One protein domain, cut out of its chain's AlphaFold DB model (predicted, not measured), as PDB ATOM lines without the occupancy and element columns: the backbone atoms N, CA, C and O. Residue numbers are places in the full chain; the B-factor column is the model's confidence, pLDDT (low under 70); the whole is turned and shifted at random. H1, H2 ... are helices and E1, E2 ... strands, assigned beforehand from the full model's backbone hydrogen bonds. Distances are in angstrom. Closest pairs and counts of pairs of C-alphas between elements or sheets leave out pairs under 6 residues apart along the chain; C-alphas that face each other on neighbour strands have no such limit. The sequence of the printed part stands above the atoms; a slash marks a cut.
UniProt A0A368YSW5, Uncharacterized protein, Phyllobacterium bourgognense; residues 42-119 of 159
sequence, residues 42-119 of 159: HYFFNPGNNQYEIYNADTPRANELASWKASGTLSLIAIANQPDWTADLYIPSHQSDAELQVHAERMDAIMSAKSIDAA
ATOM      1  N   HIS A  42     -10.448 -21.074 -24.886       81.75
ATOM      2  CA  HIS A  42     -11.689 -20.328 -24.819       81.75
ATOM      3  C   HIS A  42     -12.226 -20.316 -23.388       81.75
ATOM      4  O   HIS A  42     -12.334 -21.353 -22.725       81.75
ATOM      5  N   TYR A  43     -12.554 -19.118 -22.919       85.50
ATOM      6  CA  TYR A  43     -13.022 -18.855 -21.570       85.50
ATOM      7  C   TYR A  43     -14.381 -18.171 -21.598       85.50
ATOM      8  O   TYR A  43     -14.659 -17.312 -22.435       85.50
ATOM      9  N   PHE A  44     -15.228 -18.530 -20.645       87.19
ATOM     10  CA  PHE A  44     -16.499 -17.869 -20.393       87.19
ATOM     11  C   PHE A  44     -16.522 -17.342 -18.964       87.19
ATOM     12  O   PHE A  44     -16.232 -18.084 -18.026       87.19
ATOM     13  N   PHE A  45     -16.858 -16.065 -18.792       89.31
ATOM     14  CA  PHE A  45     -17.126 -15.508 -17.475       89.31
ATOM     15  C   PHE A  45     -18.585 -15.763 -17.094       89.31
ATOM     16  O   PHE A  45     -19.501 -15.223 -17.717       89.31
ATOM     17  N   ASN A  46     -18.798 -16.575 -16.059       85.31
ATOM     18  CA  ASN A  46     -20.123 -16.878 -15.547       85.31
ATOM     19  C   ASN A  46     -20.501 -15.865 -14.446       85.31
ATOM     20  O   ASN A  46     -19.957 -15.916 -13.339       85.31
ATOM     21  N   PRO A  47     -21.453 -14.946 -14.702       82.00
ATOM     22  CA  PRO A  47     -21.824 -13.924 -13.728       82.00
ATOM     23  C   PRO A  47     -22.554 -14.502 -12.507       82.00
ATOM     24  O   PRO A  47     -22.557 -13.876 -11.452       82.00
ATOM     25  N   GLY A  48     -23.154 -15.696 -12.617       85.31
ATOM     26  CA  GLY A  48     -23.920 -16.311 -11.530       85.31
ATOM     27  C   GLY A  48     -23.054 -16.815 -10.374       85.31
ATOM     28  O   GLY A  48     -23.509 -16.840  -9.234       85.31
ATOM     29  N   ASN A  49     -21.805 -17.197 -10.651       87.81
ATOM     30  CA  ASN A  49     -20.844 -17.667  -9.649       87.81
ATOM     31  C   ASN A  49     -19.545 -16.840  -9.615       87.81
ATOM     32  O   ASN A  49     -18.685 -17.112  -8.778       87.81
ATOM     33  N   ASN A  50     -19.409 -15.831 -10.484       85.19
ATOM     34  CA  ASN A  50     -18.229 -14.974 -10.613       85.19
ATOM     35  C   ASN A  50     -16.935 -15.773 -10.884       85.19
ATOM     36  O   ASN A  50     -15.870 -15.454 -10.351       85.19
ATOM     37  N   GLN A  51     -17.031 -16.833 -11.692       87.88
ATOM     38  CA  GLN A  51     -15.904 -17.692 -12.063       87.88
ATOM     39  C   GLN A  51     -15.710 -17.766 -13.580       87.88
ATOM     40  O   GLN A  51     -16.632 -17.541 -14.365       87.88
ATOM     41  N   TYR A  52     -14.480 -18.095 -13.983       87.75
ATOM     42  CA  TYR A  52     -14.126 -18.356 -15.374       87.75
ATOM     43  C   TYR A  52     -14.173 -19.855 -15.655       87.75
ATOM     44  O   TYR A  52     -13.479 -20.642 -15.010       87.75
ATOM     45  N   GLU A  53     -14.958 -20.235 -16.652       87.69
ATOM     46  CA  GLU A  53     -15.070 -21.605 -17.135       87.69
ATOM     47  C   GLU A  53     -14.228 -21.767 -18.402       87.69
ATOM     48  O   GLU A  53     -14.296 -20.940 -19.312       87.69
ATOM     49  N   ILE A  54     -13.429 -22.834 -18.457       85.12
ATOM     50  CA  ILE A  54     -12.673 -23.217 -19.656       85.12
ATOM     51  C   ILE A  54     -13.546 -24.144 -20.480       85.12
ATOM     52  O   ILE A  54     -14.159 -25.060 -19.927       85.12
ATOM     53  N   TYR A  55     -13.552 -23.962 -21.791       82.62
ATOM     54  CA  TYR A  55     -14.222 -24.891 -22.684       82.62
ATOM     55  C   TYR A  55     -13.394 -25.159 -23.939       82.62
ATOM     56  O   TYR A  55     -12.550 -24.363 -24.349       82.62
ATOM     57  N   ASN A  56     -13.652 -26.313 -24.550       82.06
ATOM     58  CA  ASN A  56     -13.052 -26.684 -25.826       82.06
ATOM     59  C   ASN A  56     -13.961 -26.230 -26.970       82.06
ATOM     60  O   ASN A  56     -15.185 -26.374 -26.874       82.06
ATOM     61  N   ALA A  57     -13.365 -25.748 -28.061       80.75
ATOM     62  CA  ALA A  57     -14.089 -25.285 -29.248       80.75
ATOM     63  C   ALA A  57     -15.017 -26.359 -29.851       80.75
ATOM     64  O   ALA A  57     -16.068 -26.033 -30.390       80.75
ATOM     65  N   ASP A  58     -14.675 -27.639 -29.682       83.38
ATOM     66  CA  ASP A  58     -15.431 -28.769 -30.237       83.38
ATOM     67  C   ASP A  58     -16.596 -29.241 -29.346       83.38
ATOM     68  O   ASP A  58     -17.211 -30.277 -29.597       83.38
ATOM     69  N   THR A  59     -16.895 -28.524 -28.259       84.44
ATOM     70  CA  THR A  59     -17.958 -28.921 -27.321       84.44
ATOM     71  C   THR A  59     -19.296 -28.261 -27.663       84.44
ATOM     72  O   THR A  59     -19.312 -27.130 -28.150       84.44
ATOM     73  N   PRO A  60     -20.447 -28.886 -27.333       89.69
ATOM     74  CA  PRO A  60     -21.761 -28.245 -27.469       89.69
ATOM     75  C   PRO A  60     -21.834 -26.873 -26.788       89.69
ATOM     76  O   PRO A  60     -22.496 -25.963 -27.283       89.69
ATOM     77  N   ARG A  61     -21.075 -26.696 -25.701       88.62
ATOM     78  CA  ARG A  61     -20.946 -25.429 -24.981       88.62
ATOM     79  C   ARG A  61     -20.385 -24.300 -25.850       88.62
ATOM     80  O   ARG A  61     -20.840 -23.167 -25.728       88.62
ATOM     81  N   ALA A  62     -19.449 -24.593 -26.751       87.62
ATOM     82  CA  ALA A  62     -18.923 -23.599 -27.683       87.62
ATOM     83  C   ALA A  62     -20.012 -23.099 -28.648       87.62
ATOM     84  O   ALA A  62     -20.107 -21.900 -28.899       87.62
ATOM     85  N   ASN A  63     -20.888 -23.996 -29.118       88.75
ATOM     86  CA  ASN A  63     -22.018 -23.632 -29.976       88.75
ATOM     87  C   ASN A  63     -23.043 -22.761 -29.232       88.75
ATOM     88  O   ASN A  63     -23.547 -21.790 -29.796       88.75
ATOM     89  N   GLU A  64     -23.318 -23.060 -27.958       91.44
ATOM     90  CA  GLU A  64     -24.174 -22.221 -27.107       91.44
ATOM     91  C   GLU A  64     -23.604 -20.805 -26.973       91.44
ATOM     92  O   GLU A  64     -24.300 -19.827 -27.246       91.44
ATOM     93  N   LEU A  65     -22.321 -20.683 -26.632       90.31
ATOM     94  CA  LEU A  65     -21.658 -19.388 -26.472       90.31
ATOM     95  C   LEU A  65     -21.565 -18.616 -27.793       90.31
ATOM     96  O   LEU A  65     -21.757 -17.399 -27.810       90.31
ATOM     97  N   ALA A  66     -21.336 -19.308 -28.912       90.00
ATOM     98  CA  ALA A  66     -21.395 -18.714 -30.243       90.00
ATOM     99  C   ALA A  66     -22.800 -18.176 -30.561       90.00
ATOM    100  O   ALA A  66     -22.921 -17.072 -31.094       90.00
ATOM    101  N   SER A  67     -23.857 -18.901 -30.176       93.50
ATOM    102  CA  SER A  67     -25.240 -18.439 -30.339       93.50
ATOM    103  C   SER A  67     -25.551 -17.216 -29.469       93.50
ATOM    104  O   SER A  67     -26.151 -16.261 -29.958       93.50
ATOM    105  N   TRP A  68     -25.071 -17.181 -28.219       92.94
ATOM    106  CA  TRP A  68     -25.258 -16.042 -27.310       92.94
ATOM    107  C   TRP A  68     -24.452 -14.813 -27.737       92.94
ATOM    108  O   TRP A  68     -24.888 -13.679 -27.544       92.94
ATOM    109  N   LYS A  69     -23.286 -15.021 -28.354       92.69
ATOM    110  CA  LYS A  69     -22.539 -13.954 -29.025       92.69
ATOM    111  C   LYS A  69     -23.319 -13.426 -30.233       92.69
ATOM    112  O   LYS A  69     -23.459 -12.217 -30.382       92.69
ATOM    113  N   ALA A  70     -23.858 -14.313 -31.072       92.75
ATOM    114  CA  ALA A  70     -24.640 -13.929 -32.250       92.75
ATOM    115  C   ALA A  70     -25.937 -13.183 -31.888       92.75
ATOM    116  O   ALA A  70     -26.350 -12.293 -32.626       92.75
ATOM    117  N   SER A  71     -26.551 -13.496 -30.742       94.38
ATOM    118  CA  SER A  71     -27.718 -12.773 -30.222       94.38
ATOM    119  C   SER A  71     -27.376 -11.451 -29.526       94.38
ATOM    120  O   SER A  71     -28.286 -10.762 -29.072       94.38
ATOM    121  N   GLY A  72     -26.091 -11.098 -29.398       91.69
ATOM    122  CA  GLY A  72     -25.640  -9.889 -28.703       91.69
ATOM    123  C   GLY A  72     -25.701  -9.972 -27.173       91.69
ATOM    124  O   GLY A  72     -25.522  -8.959 -26.504       91.69
ATOM    125  N   THR A  73     -25.931 -11.158 -26.601       92.94
ATOM    126  CA  THR A  73     -25.936 -11.381 -25.143       92.94
ATOM    127  C   THR A  73     -24.518 -11.374 -24.572       92.94
ATOM    128  O   THR A  73     -24.306 -10.975 -23.426       92.94
ATOM    129  N   LEU A  74     -23.543 -11.813 -25.373       93.25
ATOM    130  CA  LEU A  74     -22.132 -11.853 -25.005       93.25
ATOM    131  C   LEU A  74     -21.271 -11.018 -25.952       93.25
ATOM    132  O   LEU A  74     -21.462 -11.034 -27.168       93.25
ATOM    133  N   SER A  75     -20.261 -10.383 -25.376       90.94
ATOM    134  CA  SER A  75     -19.122  -9.782 -26.056       90.94
ATOM    135  C   SER A  75     -17.926 -10.733 -26.010       90.94
ATOM    136  O   SER A  75     -17.739 -11.467 -25.038       90.94
ATOM    137  N   LEU A  76     -17.113 -10.718 -27.068       89.75
ATOM    138  CA  LEU A  76     -15.849 -11.449 -27.133       89.75
ATOM    139  C   LEU A  76     -14.690 -10.470 -26.970       89.75
ATOM    140  O   LEU A  76     -14.571  -9.531 -27.755       89.75
ATOM    141  N   ILE A  77     -13.817 -10.740 -26.008       89.00
ATOM    142  CA  ILE A  77     -12.545 -10.046 -25.838       89.00
ATOM    143  C   ILE A  77     -11.434 -11.024 -26.190       89.00
ATOM    144  O   ILE A  77     -11.241 -12.031 -25.509       89.00
ATOM    145  N   ALA A  78     -10.711 -10.718 -27.264       87.06
ATOM    146  CA  ALA A  78      -9.494 -11.433 -27.609       87.06
ATOM    147  C   ALA A  78      -8.348 -10.876 -26.763       87.06
ATOM    148  O   ALA A  78      -7.933  -9.728 -26.927       87.06
ATOM    149  N   ILE A  79      -7.825 -11.700 -25.864       84.50
ATOM    150  CA  ILE A  79      -6.590 -11.414 -25.140       84.50
ATOM    151  C   ILE A  79      -5.455 -11.928 -26.021       84.50
ATOM    152  O   ILE A  79      -5.025 -13.082 -25.942       84.50
ATOM    153  N   ALA A  80      -5.053 -11.060 -26.946       69.56
ATOM    154  CA  ALA A  80      -3.934 -11.262 -27.852       69.56
ATOM    155  C   ALA A  80      -2.698 -10.510 -27.333       69.56
ATOM    156  O   ALA A  80      -2.834  -9.542 -26.589       69.56
ATOM    157  N   ASN A  81      -1.508 -10.930 -27.779       67.00
ATOM    158  CA  ASN A  81      -0.175 -10.364 -27.483       67.00
ATOM    159  C   ASN A  81       0.623 -11.006 -26.344       67.00
ATOM    160  O   ASN A  81       1.639 -10.442 -25.942       67.00
ATOM    161  N   GLN A  82       0.241 -12.192 -25.873       77.25
ATOM    162  CA  GLN A  82       1.096 -12.944 -24.957       77.25
ATOM    163  C   GLN A  82       1.914 -13.981 -25.745       77.25
ATOM    164  O   GLN A  82       1.356 -14.708 -26.568       77.25
ATOM    165  N   PRO A  83       3.247 -14.050 -25.552       75.62
ATOM    166  CA  PRO A  83       4.112 -14.933 -26.340       75.62
ATOM    167  C   PRO A  83       3.825 -16.419 -26.082       75.62
ATOM    168  O   PRO A  83       4.070 -17.259 -26.945       75.62
ATOM    169  N   ASP A  84       3.283 -16.737 -24.905       79.75
ATOM    170  CA  ASP A  84       3.083 -18.106 -24.431       79.75
ATOM    171  C   ASP A  84       1.619 -18.579 -24.483       79.75
ATOM    172  O   ASP A  84       1.345 -19.762 -24.259       79.75
ATOM    173  N   TRP A  85       0.660 -17.690 -24.750       82.62
ATOM    174  CA  TRP A  85      -0.759 -18.044 -24.762       82.62
ATOM    175  C   TRP A  85      -1.619 -16.989 -25.461       82.62
ATOM    176  O   TRP A  85      -1.255 -15.829 -25.593       82.62
ATOM    177  N   THR A  86      -2.809 -17.396 -25.882       83.38
ATOM    178  CA  THR A  86      -3.867 -16.502 -26.370       83.38
ATOM    179  C   THR A  86      -5.187 -16.992 -25.808       83.38
ATOM    180  O   THR A  86      -5.385 -18.209 -25.712       83.38
ATOM    181  N   ALA A  87      -6.082 -16.078 -25.446       85.50
ATOM    182  CA  ALA A  87      -7.371 -16.445 -24.878       85.50
ATOM    183  C   ALA A  87      -8.519 -15.647 -25.492       85.50
ATOM    184  O   ALA A  87      -8.416 -14.439 -25.688       85.50
ATOM    185  N   ASP A  88      -9.626 -16.340 -25.721       87.94
ATOM    186  CA  ASP A  88     -10.892 -15.755 -26.142       87.94
ATOM    187  C   ASP A  88     -11.831 -15.733 -24.942       87.94
ATOM    188  O   ASP A  88     -12.251 -16.788 -24.462       87.94
ATOM    189  N   LEU A  89     -12.148 -14.542 -24.440       89.75
ATOM    190  CA  LEU A  89     -12.969 -14.368 -23.250       89.75
ATOM    191  C   LEU A  89     -14.367 -13.860 -23.614       89.75
ATOM    192  O   LEU A  89     -14.542 -12.752 -24.115       89.75
ATOM    193  N   TYR A  90     -15.366 -14.685 -23.325       91.06
ATOM    194  CA  TYR A  90     -16.777 -14.376 -23.498       91.06
ATOM    195  C   TYR A  90     -17.337 -13.757 -22.211       91.06
ATOM    196  O   TYR A  90     -17.319 -14.401 -21.159       91.06
ATOM    197  N   ILE A  91     -17.846 -12.527 -22.298       92.62
ATOM    198  CA  ILE A  91     -18.370 -11.738 -21.164       92.62
ATOM    199  C   ILE A  91     -19.769 -11.214 -21.514       92.62
ATOM    200  O   ILE A  91     -20.018 -10.938 -22.686       92.62
ATOM    201  N   PRO A  92     -20.701 -11.057 -20.557       92.25
ATOM    202  CA  PRO A  92     -21.967 -10.375 -20.813       92.25
ATOM    203  C   PRO A  92     -21.788  -8.986 -21.450       92.25
ATOM    204  O   PRO A  92     -20.969  -8.189 -21.003       92.25
ATOM    205  N   SER A  93     -22.578  -8.685 -22.482       90.25
ATOM    206  CA  SER A  93     -22.399  -7.493 -23.330       90.25
ATOM    207  C   SER A  93     -22.747  -6.152 -22.675       90.25
ATOM    208  O   SER A  93     -22.406  -5.104 -23.213       90.25
ATOM    209  N   HIS A  94     -23.419  -6.170 -21.524       90.38
ATOM    210  CA  HIS A  94     -23.863  -4.971 -20.806       90.38
ATOM    211  C   HIS A  94     -22.810  -4.393 -19.851       90.38
ATOM    212  O   HIS A  94     -23.101  -3.430 -19.144       90.38
ATOM    213  N   GLN A  95     -21.626  -4.998 -19.783       89.12
ATOM    214  CA  GLN A  95     -20.562  -4.520 -18.914       89.12
ATOM    215  C   GLN A  95     -19.881  -3.273 -19.473       89.12
ATOM    216  O   GLN A  95     -19.733  -3.103 -20.684       89.12
ATOM    217  N   SER A  96     -19.465  -2.400 -18.563       91.69
ATOM    218  CA  SER A  96     -18.708  -1.193 -18.887       91.69
ATOM    219  C   SER A  96     -17.275  -1.519 -19.317       91.69
ATOM    220  O   SER A  96     -16.708  -2.528 -18.898       91.69
ATOM    221  N   ASP A  97     -16.638  -0.623 -20.075       89.81
ATOM    222  CA  ASP A  97     -15.235  -0.783 -20.495       89.81
ATOM    223  C   ASP A  97     -14.279  -1.003 -19.307       89.81
ATOM    224  O   ASP A  97     -13.333  -1.786 -19.398       89.81
ATOM    225  N   ALA A  98     -14.558  -0.368 -18.164       91.12
ATOM    226  CA  ALA A  98     -13.786  -0.549 -16.937       91.12
ATOM    227  C   ALA A  98     -13.899  -1.983 -16.381       91.12
ATOM    228  O   ALA A  98     -12.906  -2.556 -15.938       91.12
ATOM    229  N   GLU A  99     -15.088  -2.588 -16.425       90.00
ATOM    230  CA  GLU A  99     -15.289  -3.979 -16.002       90.00
ATOM    231  C   GLU A  99     -14.628  -4.958 -16.976       90.00
ATOM    232  O   GLU A  99     -13.974  -5.910 -16.542       90.00
ATOM    233  N   LEU A 100     -14.714  -4.691 -18.285       87.81
ATOM    234  CA  LEU A 100     -14.028  -5.484 -19.306       87.81
ATOM    235  C   LEU A 100     -12.510  -5.492 -19.080       87.81
ATOM    236  O   LEU A 100     -11.887  -6.554 -19.153       87.81
ATOM    237  N   GLN A 101     -11.923  -4.341 -18.738       89.44
ATOM    238  CA  GLN A 101     -10.506  -4.242 -18.393       89.44
ATOM    239  C   GLN A 101     -10.162  -5.061 -17.140       89.44
ATOM    240  O   GLN A 101      -9.205  -5.835 -17.165       89.44
ATOM    241  N   VAL A 102     -10.969  -4.978 -16.077       91.31
ATOM    242  CA  VAL A 102     -10.772  -5.792 -14.861       91.31
ATOM    243  C   VAL A 102     -10.805  -7.287 -15.185       91.31
ATOM    244  O   VAL A 102     -10.014  -8.065 -14.643       91.31
ATOM    245  N   HIS A 103     -11.699  -7.718 -16.074       89.69
ATOM    246  CA  HIS A 103     -11.766  -9.115 -16.482       89.69
ATOM    247  C   HIS A 103     -10.566  -9.555 -17.324       89.69
ATOM    248  O   HIS A 103     -10.100 -10.683 -17.140       89.69
ATOM    249  N   ALA A 104     -10.061  -8.687 -18.202       87.56
ATOM    250  CA  ALA A 104      -8.848  -8.941 -18.970       87.56
ATOM    251  C   ALA A 104      -7.620  -9.068 -18.050       87.56
ATOM    252  O   ALA A 104      -6.891 -10.050 -18.153       87.56
ATOM    253  N   GLU A 105      -7.446  -8.152 -17.093       89.62
ATOM    254  CA  GLU A 105      -6.347  -8.177 -16.113       89.62
ATOM    255  C   GLU A 105      -6.392  -9.426 -15.221       89.62
ATOM    256  O   GLU A 105      -5.375 -10.080 -14.984       89.62
ATOM    257  N   ARG A 106      -7.586  -9.819 -14.752       89.88
ATOM    258  CA  ARG A 106      -7.754 -11.064 -13.985       89.88
ATOM    259  C   ARG A 106      -7.391 -12.293 -14.806       89.88
ATOM    260  O   ARG A 106      -6.754 -13.206 -14.281       89.88
ATOM    261  N   MET A 107      -7.806 -12.337 -16.070       87.44
ATOM    262  CA  MET A 107      -7.479 -13.454 -16.949       87.44
ATOM    263  C   MET A 107      -5.977 -13.513 -17.233       87.44
ATOM    264  O   MET A 107      -5.397 -14.595 -17.174       87.44
ATOM    265  N   ASP A 108      -5.338 -12.366 -17.456       86.88
ATOM    266  CA  ASP A 108      -3.889 -12.260 -17.624       86.88
ATOM    267  C   ASP A 108      -3.127 -12.823 -16.418       86.88
ATOM    268  O   ASP A 108      -2.227 -13.651 -16.580       86.88
ATOM    269  N   ALA A 109      -3.564 -12.492 -15.199       88.81
ATOM    270  CA  ALA A 109      -2.989 -13.039 -13.973       88.81
ATOM    271  C   ALA A 109      -3.173 -14.566 -13.855       88.81
ATOM    272  O   ALA A 109      -2.226 -15.285 -13.527       88.81
ATOM    273  N   ILE A 110      -4.375 -15.083 -14.146       88.50
ATOM    274  CA  ILE A 110      -4.665 -16.530 -14.105       88.50
ATOM    275  C   ILE A 110      -3.806 -17.283 -15.125       88.50
ATOM    276  O   ILE A 110      -3.233 -18.329 -14.812       88.50
ATOM    277  N   MET A 111      -3.721 -16.769 -16.348       86.69
ATOM    278  CA  MET A 111      -2.989 -17.412 -17.433       86.69
ATOM    279  C   MET A 111      -1.480 -17.338 -17.230       86.69
ATOM    280  O   MET A 111      -0.792 -18.325 -17.478       86.69
ATOM    281  N   SER A 112      -0.974 -16.232 -16.689       87.12
ATOM    282  CA  SER A 112       0.431 -16.104 -16.296       87.12
ATOM    283  C   SER A 112       0.810 -17.085 -15.186       87.12
ATOM    284  O   SER A 112       1.865 -17.712 -15.244       87.12
ATOM    285  N   ALA A 113      -0.059 -17.304 -14.195       89.31
ATOM    286  CA  ALA A 113       0.183 -18.335 -13.183       89.31
ATOM    287  C   ALA A 113       0.244 -19.739 -13.816       89.31
ATOM    288  O   ALA A 113       1.164 -20.514 -13.546       89.31
ATOM    289  N   LYS A 114      -0.684 -20.044 -14.731       88.19
ATOM    290  CA  LYS A 114      -0.690 -21.320 -15.459       88.19
ATOM    291  C   LYS A 114       0.521 -21.505 -16.371       88.19
ATOM    292  O   LYS A 114       0.996 -22.633 -16.487       88.19
ATOM    293  N   SER A 115       1.018 -20.452 -17.024       87.56
ATOM    294  CA  SER A 115       2.204 -20.546 -17.886       87.56
ATOM    295  C   SER A 115       3.454 -20.863 -17.070       87.56
ATOM    296  O   SER A 115       4.257 -21.700 -17.481       87.56
ATOM    297  N   ILE A 116       3.581 -20.281 -15.873       89.44
ATOM    298  CA  ILE A 116       4.658 -20.589 -14.924       89.44
ATOM    299  C   ILE A 116       4.577 -22.052 -14.467       89.44
ATOM    300  O   ILE A 116       5.589 -22.761 -14.476       89.44
ATOM    301  N   ASP A 117       3.382 -22.536 -14.125       90.38
ATOM    302  CA  ASP A 117       3.179 -23.935 -13.733       90.38
ATOM    303  C   ASP A 117       3.483 -24.903 -14.887       90.38
ATOM    304  O   ASP A 117       4.155 -25.925 -14.698       90.38
ATOM    305  N   ALA A 118       3.052 -24.565 -16.105       89.50
ATOM    306  CA  ALA A 118       3.342 -25.334 -17.310       89.50
ATOM    307  C   ALA A 118       4.850 -25.374 -17.604       89.50
ATOM    308  O   ALA A 118       5.398 -26.451 -17.864       89.50
ATOM    309  N   ALA A 119       5.538 -24.236 -17.496       90.75
ATOM    310  CA  ALA A 119       6.989 -24.130 -17.624       90.75
ATOM    311  C   ALA A 119       7.709 -25.018 -16.595       90.75
ATOM    312  O   ALA A 119       8.620 -25.776 -16.942       90.75
TER     313      ALA A 119
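Overview. This is residues 42 to 119 of the 159 residues of an uncharacterized protein of Phyllobacterium bourgognense (UniProt A0A368YSW5). A strongly twisted sheet of four strands, made of two hairpins side by side, E1 with E2 and E3 with E4, stands between two helices, with the short H1 across one face and the long H2 slantwise over the other. H2 comes near the sheet with its residues 99 to 111. The printed part has 78 residues, with four named strands and two named helices in the chain order E1, E2, H1, E3, E4, H2; the sheet runs E2, E1, E4, E3 and is mixed, and the class is mixed, helices and strands. The whole is compact, with a radius of gyration of the C-alphas of 12.6 A and spans of 38 by 31 by 25 A.

Along the chain. Begin in the sheet: find C-alpha 42 at (-11.689, -20.328, -24.819), from which E1 runs through residues 42 to 46. Its neighbours are E2, residues 51 to 55, and E4, residues 87 to 92, 16.3 A long. Beside E4 is E3, residues 74 to 79, 15.5 A long. H1, residues 60 to 70, begins at C-alpha 60 (-21.761, -28.245, -27.469) and is 15.4 A long. H2, residues 97 to 119, runs 32.4 A and ends at C-alpha 119 (6.989, -24.130, -17.624).

Arrangement. Look first at the inner strands E1 and E4: they are parallel, at 26 degrees, with N 43 and O 88 2.8 A apart, within hydrogen-bond range. The hairpin E1 and E2 is antiparallel at 147 degrees, with N 44 and O 53 at 2.9 A. The hairpin E3 and E4 is antiparallel at 153 degrees, with N 77 and O 89 at 2.9 A. The edge strands E2 and E3 are apart. E2, H1 and E3 form a split strand-helix-strand unit, two strands of one sheet with a helix between them in the chain and with E1 and E4 between them in the sheet; its crossover is right-handed. H1 is on the sheet at a height of 9.2 A, over E1 and E4, and runs across the strands, at 74 degrees to E1 on the local plane. Its closest C-alphas to E3 are those of Trp 68 and Leu 74, 5.7 A apart. On the opposite face, H2 has a height over the sheet of 7.4 A, lies over E4 and E3, and runs slantwise to the strands, at 34 degrees to E4 on the local plane. Its closest C-alphas to E3 are those of Ala 104 and Ile 79, 7.0 A apart. With helices on both faces, the domain has three layers; H1 and H2 are apart. In H1 and H2 every O i to N i+4 pair is within hydrogen-bond range.

Size, cuts and confidence. The two C-alphas farthest apart are those of Ser 71 and Ala 119, 38.6 A. The printed part has no cut, and no link is long; E3 to E4, with 7 residues between them, is short, and the other links are tight. Mean pLDDT of the printed part is 87.5; look for the values under 70 at residues 80 to 81.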